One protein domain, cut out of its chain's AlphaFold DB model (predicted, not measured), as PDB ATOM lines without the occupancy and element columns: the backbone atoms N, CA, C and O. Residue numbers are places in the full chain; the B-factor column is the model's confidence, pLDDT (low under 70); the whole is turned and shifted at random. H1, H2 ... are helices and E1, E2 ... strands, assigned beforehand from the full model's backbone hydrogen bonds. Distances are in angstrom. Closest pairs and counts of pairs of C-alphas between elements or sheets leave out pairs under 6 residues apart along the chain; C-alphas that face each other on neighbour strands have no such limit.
ATOM      1  N   GLN A  15     268.183 444.749 271.497       91.56
ATOM      2  CA  GLN A  15     268.431 444.190 272.824       91.56
ATOM      3  C   GLN A  15     269.619 443.241 272.803       91.56
ATOM      4  O   GLN A  15     269.534 442.151 272.240       91.56
ATOM      5  N   GLU A  16     270.712 443.623 273.451       93.25
ATOM      6  CA  GLU A  16     271.870 442.750 273.639       93.25
ATOM      7  C   GLU A  16     271.691 441.936 274.925       93.25
ATOM      8  O   GLU A  16     271.516 442.492 276.010       93.25
ATOM      9  N   ILE A  17     271.693 440.610 274.804       93.00
ATOM     10  CA  ILE A  17     271.420 439.683 275.904       93.00
ATOM     11  C   ILE A  17     272.651 438.812 276.122       93.00
ATOM     12  O   ILE A  17     273.088 438.094 275.224       93.00
ATOM     13  N   GLU A  18     273.168 438.821 277.344       95.31
ATOM     14  CA  GLU A  18     274.239 437.935 277.789       95.31
ATOM     15  C   GLU A  18     273.680 436.918 278.790       95.31
ATOM     16  O   GLU A  18     273.064 437.285 279.791       95.31
ATOM     17  N   ILE A  19     273.881 435.629 278.516       92.50
ATOM     18  CA  ILE A  19     273.480 434.534 279.399       92.50
ATOM     19  C   ILE A  19     274.729 433.793 279.862       92.50
ATOM     20  O   ILE A  19     275.344 433.052 279.093       92.50
ATOM     21  N   ASP A  20     275.032 433.934 281.150       94.12
ATOM     22  CA  ASP A  20     276.010 433.122 281.868       94.12
ATOM     23  C   ASP A  20     275.286 432.024 282.653       94.12
ATOM     24  O   ASP A  20     274.680 432.252 283.701       94.12
ATOM     25  N   MET A  21     275.349 430.797 282.144       90.75
ATOM     26  CA  MET A  21     274.712 429.630 282.743       90.75
ATOM     27  C   MET A  21     275.759 428.684 283.329       90.75
ATOM     28  O   MET A  21     276.805 428.434 282.736       90.75
ATOM     29  N   THR A  22     275.468 428.100 284.490       90.88
ATOM     30  CA  THR A  22     276.277 427.019 285.068       90.88
ATOM     31  C   THR A  22     275.410 425.785 285.273       90.88
ATOM     32  O   THR A  22     274.457 425.822 286.045       90.88
ATOM     33  N   VAL A  23     275.758 424.677 284.616       87.44
ATOM     34  CA  VAL A  23     275.064 423.387 284.750       87.44
ATOM     35  C   VAL A  23     276.034 422.382 285.358       87.44
ATOM     36  O   VAL A  23     277.028 422.024 284.728       87.44
ATOM     37  N   ASN A  24     275.781 421.940 286.595       89.50
ATOM     38  CA  ASN A  24     276.649 420.999 287.323       89.50
ATOM     39  C   ASN A  24     278.135 421.418 287.323       89.50
ATOM     40  O   ASN A  24     279.026 420.622 287.037       89.50
ATOM     41  N   GLY A  25     278.400 422.706 287.571       89.62
ATOM     42  CA  GLY A  25     279.751 423.279 287.584       89.62
ATOM     43  C   GLY A  25     280.348 423.586 286.204       89.62
ATOM     44  O   GLY A  25     281.387 424.240 286.131       89.62
ATOM     45  N   LYS A  26     279.698 423.185 285.102       88.06
ATOM     46  CA  LYS A  26     280.119 423.543 283.739       88.06
ATOM     47  C   LYS A  26     279.512 424.884 283.340       88.06
ATOM     48  O   LYS A  26     278.291 425.008 283.259       88.06
ATOM     49  N   LYS A  27     280.369 425.873 283.087       90.19
ATOM     50  CA  LYS A  27     279.962 427.209 282.641       90.19
ATOM     51  C   LYS A  27     279.695 427.234 281.138       90.19
ATOM     52  O   LYS A  27     280.429 426.624 280.364       90.19
ATOM     53  N   GLN A  28     278.671 427.973 280.743       89.50
ATOM     54  CA  GLN A  28     278.324 428.295 279.368       89.50
ATOM     55  C   GLN A  28     277.999 429.780 279.301       89.50
ATOM     56  O   GLN A  28     277.237 430.276 280.126       89.50
ATOM     57  N   LYS A  29     278.583 430.463 278.320       94.19
ATOM     58  CA  LYS A  29     278.330 431.870 278.039       94.19
ATOM     59  C   LYS A  29     277.776 431.994 276.628       94.19
ATOM     60  O   LYS A  29     278.383 431.455 275.697       94.19
ATOM     61  N   MET A  30     276.633 432.656 276.508       94.44
ATOM     62  CA  MET A  30     275.916 432.863 275.255       94.44
ATOM     63  C   MET A  30     275.562 434.340 275.097       94.44
ATOM     64  O   MET A  30     275.101 434.970 276.048       94.44
ATOM     65  N   HIS A  31     275.714 434.857 273.887       96.62
ATOM     66  CA  HIS A  31     275.351 436.210 273.509       96.62
ATOM     67  C   HIS A  31     274.280 436.139 272.432       96.62
ATOM     68  O   HIS A  31     274.455 435.493 271.391       96.62
ATOM     69  N   PHE A  32     273.183 436.830 272.694       94.50
ATOM     70  CA  PHE A  32     272.075 436.973 271.775       94.50
ATOM     71  C   PHE A  32     271.825 438.438 271.485       94.50
ATOM     72  O   PHE A  32     272.099 439.308 272.314       94.50
ATOM     73  N   ILE A  33     271.246 438.693 270.320       93.50
ATOM     74  CA  ILE A  33     270.594 439.964 270.058       93.50
ATOM     75  C   ILE A  33     269.163 439.702 269.628       93.50
ATOM     76  O   ILE A  33     268.919 438.850 268.776       93.50
ATOM     77  N   VAL A  34     268.228 440.429 270.226       91.81
ATOM     78  CA  VAL A  34     266.834 440.462 269.792       91.81
ATOM     79  C   VAL A  34     266.565 441.831 269.196       91.81
ATOM     80  O   VAL A  34     266.815 442.850 269.837       91.81
ATOM     81  N   GLU A  35     266.050 441.845 267.975       89.44
ATOM     82  CA  GLU A  35     265.674 443.074 267.290       89.44
ATOM     83  C   GLU A  35     264.354 442.879 266.544       89.44
ATOM     84  O   GLU A  35     264.054 441.806 266.010       89.44
ATOM     85  N   VAL A  36     263.527 443.920 266.574       88.88
ATOM     86  CA  VAL A  36     262.240 443.965 265.888       88.88
ATOM     87  C   VAL A  36     262.430 444.761 264.608       88.88
ATOM     88  O   VAL A  36     262.581 445.978 264.654       88.88
ATOM     89  N   PHE A  37     262.415 444.070 263.471       88.19
ATOM     90  CA  PHE A  37     262.612 444.693 262.169       88.19
ATOM     91  C   PHE A  37     261.270 445.056 261.551       88.19
ATOM     92  O   PHE A  37     260.460 444.152 261.321       88.19
ATOM     93  N   PRO A  38     261.009 446.336 261.254       88.69
ATOM     94  CA  PRO A  38     259.837 446.702 260.482       88.69
ATOM     95  C   PRO A  38     260.036 446.284 259.017       88.69
ATOM     96  O   PRO A  38     261.137 446.384 258.478       88.69
ATOM     97  N   TRP A  39     258.979 445.823 258.347       87.75
ATOM     98  CA  TRP A  39     259.065 445.395 256.940       87.75
ATOM     99  C   TRP A  39     259.422 446.536 255.983       87.75
ATOM    100  O   TRP A  39     259.890 446.304 254.877       87.75
ATOM    101  N   GLU A  40     259.225 447.781 256.395       85.19
ATOM    102  CA  GLU A  40     259.626 448.957 255.619       85.19
ATOM    103  C   GLU A  40     261.139 449.229 255.654       85.19
ATOM    104  O   GLU A  40     261.628 450.018 254.851       85.19
ATOM    105  N   ALA A  41     261.892 448.572 256.549       81.31
ATOM    106  CA  ALA A  41     263.351 448.670 256.592       81.31
ATOM    107  C   ALA A  41     264.045 447.848 255.491       81.31
ATOM    108  O   ALA A  41     265.254 447.987 255.301       81.31
ATOM    109  N   CYS A  42     263.311 446.999 254.765       79.75
ATOM    110  CA  CYS A  42     263.857 446.238 253.645       79.75
ATOM    111  C   CYS A  42     264.209 447.196 252.495       79.75
ATOM    112  O   CYS A  42     263.360 447.955 252.022       79.75
ATOM    113  N   VAL A  43     265.462 447.159 252.029       70.75
ATOM    114  CA  VAL A  43     265.938 448.042 250.950       70.75
ATOM    115  C   VAL A  43     265.265 447.679 249.634       70.75
ATOM    116  O   VAL A  43     264.872 448.555 248.857       70.75
ATOM    117  N   THR A  44     265.092 446.382 249.385       65.88
ATOM    118  CA  THR A  44     264.237 445.934 248.301       65.88
ATOM    119  C   THR A  44     262.783 445.980 248.765       65.88
ATOM    120  O   THR A  44     262.368 445.268 249.678       65.88
ATOM    121  N   GLN A  45     261.978 446.819 248.109       62.50
ATOM    122  CA  GLN A  45     260.513 446.821 248.220       62.50
ATOM    123  C   GLN A  45     259.939 445.551 247.569       62.50
ATOM    124  O   GLN A  45     259.168 445.609 246.612       62.50
ATOM    125  N   THR A  46     260.403 444.384 248.006       62.59
ATOM    126  CA  THR A  46     259.890 443.105 247.546       62.59
ATOM    127  C   THR A  46     258.684 442.750 248.401       62.59
ATOM    128  O   THR A  46     258.742 442.776 249.628       62.59
ATOM    129  N   ASP A  47     257.598 442.318 247.763       69.94
ATOM    130  CA  ASP A  47     256.489 441.662 248.471       69.94
ATOM    131  C   ASP A  47     256.932 440.317 249.100       69.94
ATOM    132  O   ASP A  47     256.176 439.657 249.818       69.94
ATOM    133  N   ASN A  48     258.175 439.887 248.839       84.44
ATOM    134  CA  ASN A  48     258.749 438.653 249.341       84.44
ATOM    135  C   ASN A  48     259.500 438.859 250.663       84.44
ATOM    136  O   ASN A  48     260.707 439.096 250.708       84.44
ATOM    137  N   ARG A  49     258.793 438.623 251.771       85.44
ATOM    138  CA  ARG A  49     259.350 438.668 253.135       85.44
ATOM    139  C   ARG A  49     260.585 437.777 253.340       85.44
ATOM    140  O   ARG A  49     261.405 438.078 254.200       85.44
ATOM    141  N   VAL A  50     260.743 436.692 252.574       87.12
ATOM    142  CA  VAL A  50     261.929 435.822 252.675       87.12
ATOM    143  C   VAL A  50     263.175 436.533 252.156       87.12
ATOM    144  O   VAL A  50     264.241 436.402 252.756       87.12
ATOM    145  N   ASP A  51     263.047 437.285 251.066       87.31
ATOM    146  CA  ASP A  51     264.170 438.024 250.488       87.31
ATOM    147  C   ASP A  51     264.574 439.178 251.404       87.31
ATOM    148  O   ASP A  51     265.761 439.322 251.692       87.31
ATOM    149  N   CYS A  52     263.602 439.872 252.005       87.19
ATOM    150  CA  CYS A  52     263.905 440.855 253.042       87.19
ATOM    151  C   CYS A  52     264.691 440.255 254.220       87.19
ATOM    152  O   CYS A  52     265.717 440.797 254.618       87.19
ATOM    153  N   ILE A  53     264.259 439.113 254.774       88.44
ATOM    154  CA  ILE A  53     264.987 438.487 255.891       88.44
ATOM    155  C   ILE A  53     266.422 438.131 255.474       88.44
ATOM    156  O   ILE A  53     267.340 438.296 256.274       88.44
ATOM    157  N   ARG A  54     266.650 437.668 254.237       87.06
ATOM    158  CA  ARG A  54     268.009 437.374 253.745       87.06
ATOM    159  C   ARG A  54     268.896 438.618 253.716       87.06
ATOM    160  O   ARG A  54     270.056 438.512 254.104       87.06
ATOM    161  N   GLU A  55     268.360 439.756 253.285       84.62
ATOM    162  CA  GLU A  55     269.073 441.040 253.282       84.62
ATOM    163  C   GLU A  55     269.405 441.497 254.704       84.62
ATOM    164  O   GLU A  55     270.571 441.727 255.016       84.62
ATOM    165  N   LEU A  56     268.409 441.513 255.599       83.56
ATOM    166  CA  LEU A  56     268.599 441.897 257.002       83.56
ATOM    167  C   LEU A  56     269.694 441.066 257.686       83.56
ATOM    168  O   LEU A  56     270.484 441.590 258.464       83.56
ATOM    169  N   VAL A  57     269.761 439.767 257.386       83.56
ATOM    170  CA  VAL A  57     270.774 438.856 257.943       83.56
ATOM    171  C   VAL A  57     272.152 439.096 257.352       83.56
ATOM    172  O   VAL A  57     273.140 439.015 258.080       83.56
ATOM    173  N   HIS A  58     272.232 439.353 256.047       82.88
ATOM    174  CA  HIS A  58     273.496 439.631 255.375       82.88
ATOM    175  C   HIS A  58     274.187 440.863 255.976       82.88
ATOM    176  O   HIS A  58     275.397 440.841 256.207       82.88
ATOM    177  N   ASP A  59     273.411 441.898 256.293       79.62
ATOM    178  CA  ASP A  59     273.939 443.177 256.771       79.62
ATOM    179  C   ASP A  59     274.260 443.185 258.275       79.62
ATOM    180  O   ASP A  59     274.999 444.048 258.750       79.62
ATOM    181  N   TYR A  60     273.759 442.205 259.032       78.69
ATOM    182  CA  TYR A  60     273.873 442.167 260.494       78.69
ATOM    183  C   TYR A  60     275.292 441.866 261.015       78.69
ATOM    184  O   TYR A  60     275.623 442.180 262.159       78.69
ATOM    185  N   GLY A  61     276.140 441.264 260.176       83.81
ATOM    186  CA  GLY A  61     277.527 440.935 260.504       83.81
ATOM    187  C   GLY A  61     277.812 439.433 260.530       83.81
ATOM    188  O   GLY A  61     277.025 438.617 261.006       83.81
ATOM    189  N   SER A  62     278.986 439.063 260.018       87.25
ATOM    190  CA  SER A  62     279.398 437.663 259.826       87.25
ATOM    191  C   SER A  62     279.607 436.865 261.123       87.25
ATOM    192  O   SER A  62     279.636 435.632 261.104       87.25
ATOM    193  N   GLU A  63     279.763 437.543 262.259       93.62
ATOM    194  CA  GLU A  63     279.911 436.930 263.576       93.62
ATOM    195  C   GLU A  63     278.577 436.532 264.224       93.62
ATOM    196  O   GLU A  63     278.587 435.854 265.255       93.62
ATOM    197  N   TRP A  64     277.448 436.904 263.617       94.06
ATOM    198  CA  TRP A  64     276.098 436.598 264.080       94.06
ATOM    199  C   TRP A  64     275.403 435.615 263.138       94.06
ATOM    200  O   TRP A  64     275.643 435.582 261.934       94.06
ATOM    201  N   THR A  65     274.507 434.803 263.688       93.31
ATOM    202  CA  THR A  65     273.653 433.903 262.910       93.31
ATOM    203  C   THR A  65     272.237 433.907 263.463       93.31
ATOM    204  O   THR A  65     272.045 434.131 264.661       93.31
ATOM    205  N   ILE A  66     271.235 433.663 262.612       92.50
ATOM    206  CA  ILE A  66     269.850 433.530 263.074       92.50
ATOM    207  C   ILE A  66     269.763 432.339 264.026       92.50
ATOM    208  O   ILE A  66     270.019 431.194 263.652       92.50
ATOM    209  N   TYR A  67     269.318 432.623 265.244       92.19
ATOM    210  CA  TYR A  67     268.906 431.626 266.220       92.19
ATOM    211  C   TYR A  67     267.413 431.314 266.101       92.19
ATOM    212  O   TYR A  67     267.008 430.155 266.169       92.19
ATOM    213  N   ASN A  68     266.585 432.349 265.930       91.75
ATOM    214  CA  ASN A  68     265.134 432.214 265.847       91.75
ATOM    215  C   ASN A  68     264.519 433.348 265.013       91.75
ATOM    216  O   ASN A  68     264.961 434.493 265.093       91.75
ATOM    217  N   ILE A  69     263.470 433.022 264.258       91.75
ATOM    218  CA  ILE A  69     262.580 433.983 263.604       91.75
ATOM    219  C   ILE A  69     261.268 433.948 264.388       91.75
ATOM    220  O   ILE A  69     260.580 432.928 264.420       91.75
ATOM    221  N   GLY A  70     260.946 435.055 265.053       88.69
ATOM    222  CA  GLY A  70     259.698 435.213 265.786       88.69
ATOM    223  C   GLY A  70     258.479 435.217 264.864       88.69
ATOM    224  O   GLY A  70     258.590 435.219 263.641       88.69
ATOM    225  N   ILE A  71     257.285 435.240 265.460       90.00
ATOM    226  CA  ILE A  71     256.037 435.302 264.692       90.00
ATOM    227  C   ILE A  71     255.970 436.667 263.982       90.00
ATOM    228  O   ILE A  71     255.957 437.693 264.667       90.00
ATOM    229  N   PRO A  72     255.933 436.701 262.638       90.50
ATOM    230  CA  PRO A  72     255.805 437.947 261.901       90.50
ATOM    231  C   PRO A  72     254.408 438.547 262.068       90.50
ATOM    232  O   PRO A  72     253.413 437.828 262.169       90.50
ATOM    233  N   THR A  73     254.335 439.872 262.025       90.62
ATOM    234  CA  THR A  73     253.086 440.631 261.908       90.62
ATOM    235  C   THR A  73     252.975 441.241 260.512       90.62
ATOM    236  O   THR A  73     253.824 441.012 259.646       90.62
ATOM    237  N   ASP A  74     251.938 442.041 260.285       89.31
ATOM    238  CA  ASP A  74     251.812 442.822 259.054       89.31
ATOM    239  C   ASP A  74     252.838 443.952 258.953       89.31
ATOM    240  O   ASP A  74     253.135 444.386 257.845       89.31
ATOM    241  N   ASN A  75     253.432 444.364 260.080       88.88
ATOM    242  CA  ASN A  75     254.303 445.538 260.153       88.88
ATOM    243  C   ASN A  75     255.765 445.196 260.453       88.88
ATOM    244  O   ASN A  75     256.652 445.940 260.053       88.88
ATOM    245  N   TYR A  76     256.031 444.092 261.154       89.25
ATOM    246  CA  TYR A  76     257.383 443.748 261.596       89.25
ATOM    247  C   TYR A  76     257.615 442.243 261.750       89.25
ATOM    248  O   TYR A  76     256.671 441.458 261.879       89.25
ATOM    249  N   VAL A  77     258.887 441.852 261.842       90.81
ATOM    250  CA  VAL A  77     259.337 440.521 262.260       90.81
ATOM    251  C   VAL A  77     260.376 440.623 263.382       90.81
ATOM    252  O   VAL A  77     261.361 441.348 263.249       90.81
ATOM    253  N   PRO A  78     260.199 439.903 264.503       91.25
ATOM    254  CA  PRO A  78     261.252 439.763 265.503       91.25
ATOM    255  C   PRO A  78     262.308 438.770 265.016       91.25
ATOM    256  O   PRO A  78     261.975 437.627 264.700       91.25
ATOM    257  N   LEU A  79     263.577 439.164 265.010       91.75
ATOM    258  CA  LEU A  79     264.700 438.268 264.742       91.75
ATOM    259  C   LEU A  79     265.554 438.129 265.999       91.75
ATOM    260  O   LEU A  79     265.828 439.097 266.708       91.75
ATOM    261  N   THR A  80     265.953 436.896 266.294       92.44
ATOM    262  CA  THR A  80     266.929 436.596 267.341       92.44
ATOM    263  C   THR A  80     268.198 436.091 266.688       92.44
ATOM    264  O   THR A  80     268.186 435.064 266.005       92.44
ATOM    265  N   PHE A  81     269.296 436.779 266.952       94.69
ATOM    266  CA  PHE A  81     270.632 436.387 266.550       94.69
ATOM    267  C   PHE A  81     271.372 435.785 267.733       94.69
ATOM    268  O   PHE A  81     271.153 436.168 268.880       94.69
ATOM    269  N   VAL A  82     272.268 434.854 267.446       95.38
ATOM    270  CA  VAL A  82     273.252 434.328 268.389       95.38
ATOM    271  C   VAL A  82     274.631 434.521 267.789       95.38
ATOM    272  O   VAL A  82     274.798 434.460 266.566       95.38
ATOM    273  N   LYS A  83     275.638 434.740 268.629       96.25
ATOM    274  CA  LYS A  83     277.016 434.773 268.147       96.25
ATOM    275  C   LYS A  83     277.396 433.400 267.585       96.25
ATOM    276  O   LYS A  83     277.193 432.374 268.238       96.25
ATOM    277  N   THR A  84     277.959 433.358 266.380       94.69
ATOM    278  CA  THR A  84     278.249 432.112 265.649       94.69
ATOM    279  C   THR A  84     279.131 431.163 266.462       94.69
ATOM    280  O   THR A  84     278.882 429.957 266.506       94.69
ATOM    281  N   GLU A  85     280.134 431.696 267.161       95.50
ATOM    282  CA  GLU A  85     281.002 430.894 268.027       95.50
ATOM    283  C   GLU A  85     280.254 430.242 269.205       95.50
ATOM    284  O   GLU A  85     280.527 429.088 269.545       95.50
ATOM    285  N   ASP A  86     279.278 430.937 269.790       95.31
ATOM    286  CA  ASP A  86     278.478 430.447 270.913       95.31
ATOM    287  C   ASP A  86     277.573 429.298 270.453       95.31
ATOM    288  O   ASP A  86     277.513 428.247 271.096       95.31
ATOM    289  N   TRP A  87     276.948 429.456 269.282       92.06
ATOM    290  CA  TRP A  87     276.116 428.431 268.651       92.06
ATOM    291  C   TRP A  87     276.895 427.149 268.343       92.06
ATOM    292  O   TRP A  87     276.437 426.043 268.647       92.06
ATOM    293  N   VAL A  88     278.105 427.277 267.786       93.19
ATOM    294  CA  VAL A  88     278.976 426.126 267.505       93.19
ATOM    295  C   VAL A  88     279.341 425.393 268.798       93.19
ATOM    296  O   VAL A  88     279.200 424.166 268.854       93.19
ATOM    297  N   ARG A  89     279.743 426.119 269.853       91.56
ATOM    298  CA  ARG A  89     280.059 425.519 271.162       91.56
ATOM    299  C   ARG A  89     278.855 424.799 271.767       91.56
ATOM    300  O   ARG A  89     278.996 423.674 272.248       91.56
ATOM    301  N   GLN A  90     277.668 425.405 271.709       87.94
ATOM    302  CA  GLN A  90     276.434 424.800 272.216       87.94
ATOM    303  C   GLN A  90     276.097 423.505 271.465       87.94
ATOM    304  O   GLN A  90     275.816 422.478 272.087       87.94
ATOM    305  N   ARG A  91     276.170 423.522 270.129       87.50
ATOM    306  CA  ARG A  91     275.866 422.351 269.296       87.50
ATOM    307  C   ARG A  91     276.836 421.200 269.553       87.50
ATOM    308  O   ARG A  91     276.398 420.057 269.655       87.50
ATOM    309  N   GLN A  92     278.128 421.489 269.703       88.31
ATOM    310  CA  GLN A  92     279.130 420.485 270.072       88.31
ATOM    311  C   GLN A  92     278.835 419.867 271.444       88.31
ATOM    312  O   GLN A  92     278.845 418.643 271.576       88.31
TER     313      GLN A  92
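AT A GLANCE: This is residues 15 to 92 of the 100 residues of an uncharacterized protein of Saprospiraceae bacterium (UniProt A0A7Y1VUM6). A long, strongly twisted sheet of four antiparallel strands has a hairpin, E1 and E2, that reaches out past the other strands as an arm, with its tip, residues 22 to 27, sticking out free. H1 lies over E4 towards the other end of the length, and the short helix H2 follows directly on E4 and packs on E2 near the root of the arm. The printed part has 78 residues, with two named helices and four named strands in the chain order E1 E2 H1 E3 E4 H2; the sheet order is E1, E2, E4, E3, and the class is mixed, helices and strands. The whole is loose, with a radius of gyration of the C-alphas of 14.6 A, and spans 49 by 22 by 17 A, the arm making much of the length.

HOW THE PARTS SIT: E1, residues 15 to 23, is an edge strand and forms a hairpin with E2, residues 26 to 38, antiparallel at 157 degrees, with N 17 and O 32 at 2.8 A. E2 is also the antiparallel neighbour of E4, residues 76 to 83, at 154 degrees, with N 35 and O 79 at 3.0 A. H1, residues 49 to 59, is on the sheet at a height of 9.0 A, over E4 and slantwise to the strands, at 40 degrees to E4 on the local plane. E3, residues 64 to 69, is the other edge strand and forms a hairpin with E4 at 137 degrees, with N 67 and O 80 at 2.8 A. The closest C-alphas of H1 and E3 are those of Val 57 and Ile 66, 7.5 A apart. E2, H1 and E3 form a split strand-helix-strand unit, two strands running the same way with E4 between them in the sheet, and its crossover is right-handed. H2, residues 84 to 92, is also on the sheet; its closest C-alphas with E2 are those of Asp 86 and Met 30, 5.6 A apart. These are three layers, helices on both faces of a sheet, with H1 on one face and H2 on the other. H1 and H2 are apart. In both helices every O i to N i+4 pair is within hydrogen-bond range.

IN THESE COORDINATES: E1 begins at C-alpha 15 (268.431, 444.190, 272.824) and is 24.9 A long. E2 is 38.6 A long and ends at C-alpha 38 (259.837, 446.702, 260.482). H1 measures 15.7 A, E3 13.8 A and E4 22.6 A. H2 measures 12.5 A and ends at C-alpha 92 (279.130, 420.485, 270.072).

THE WHOLE: The two C-alphas farthest apart are those of Gly 25 and Gln 45, 49.7 A. The printed part has no cut and no long link. The mean pLDDT of the printed part is 88.3, and residues 44 to 47 are under 70.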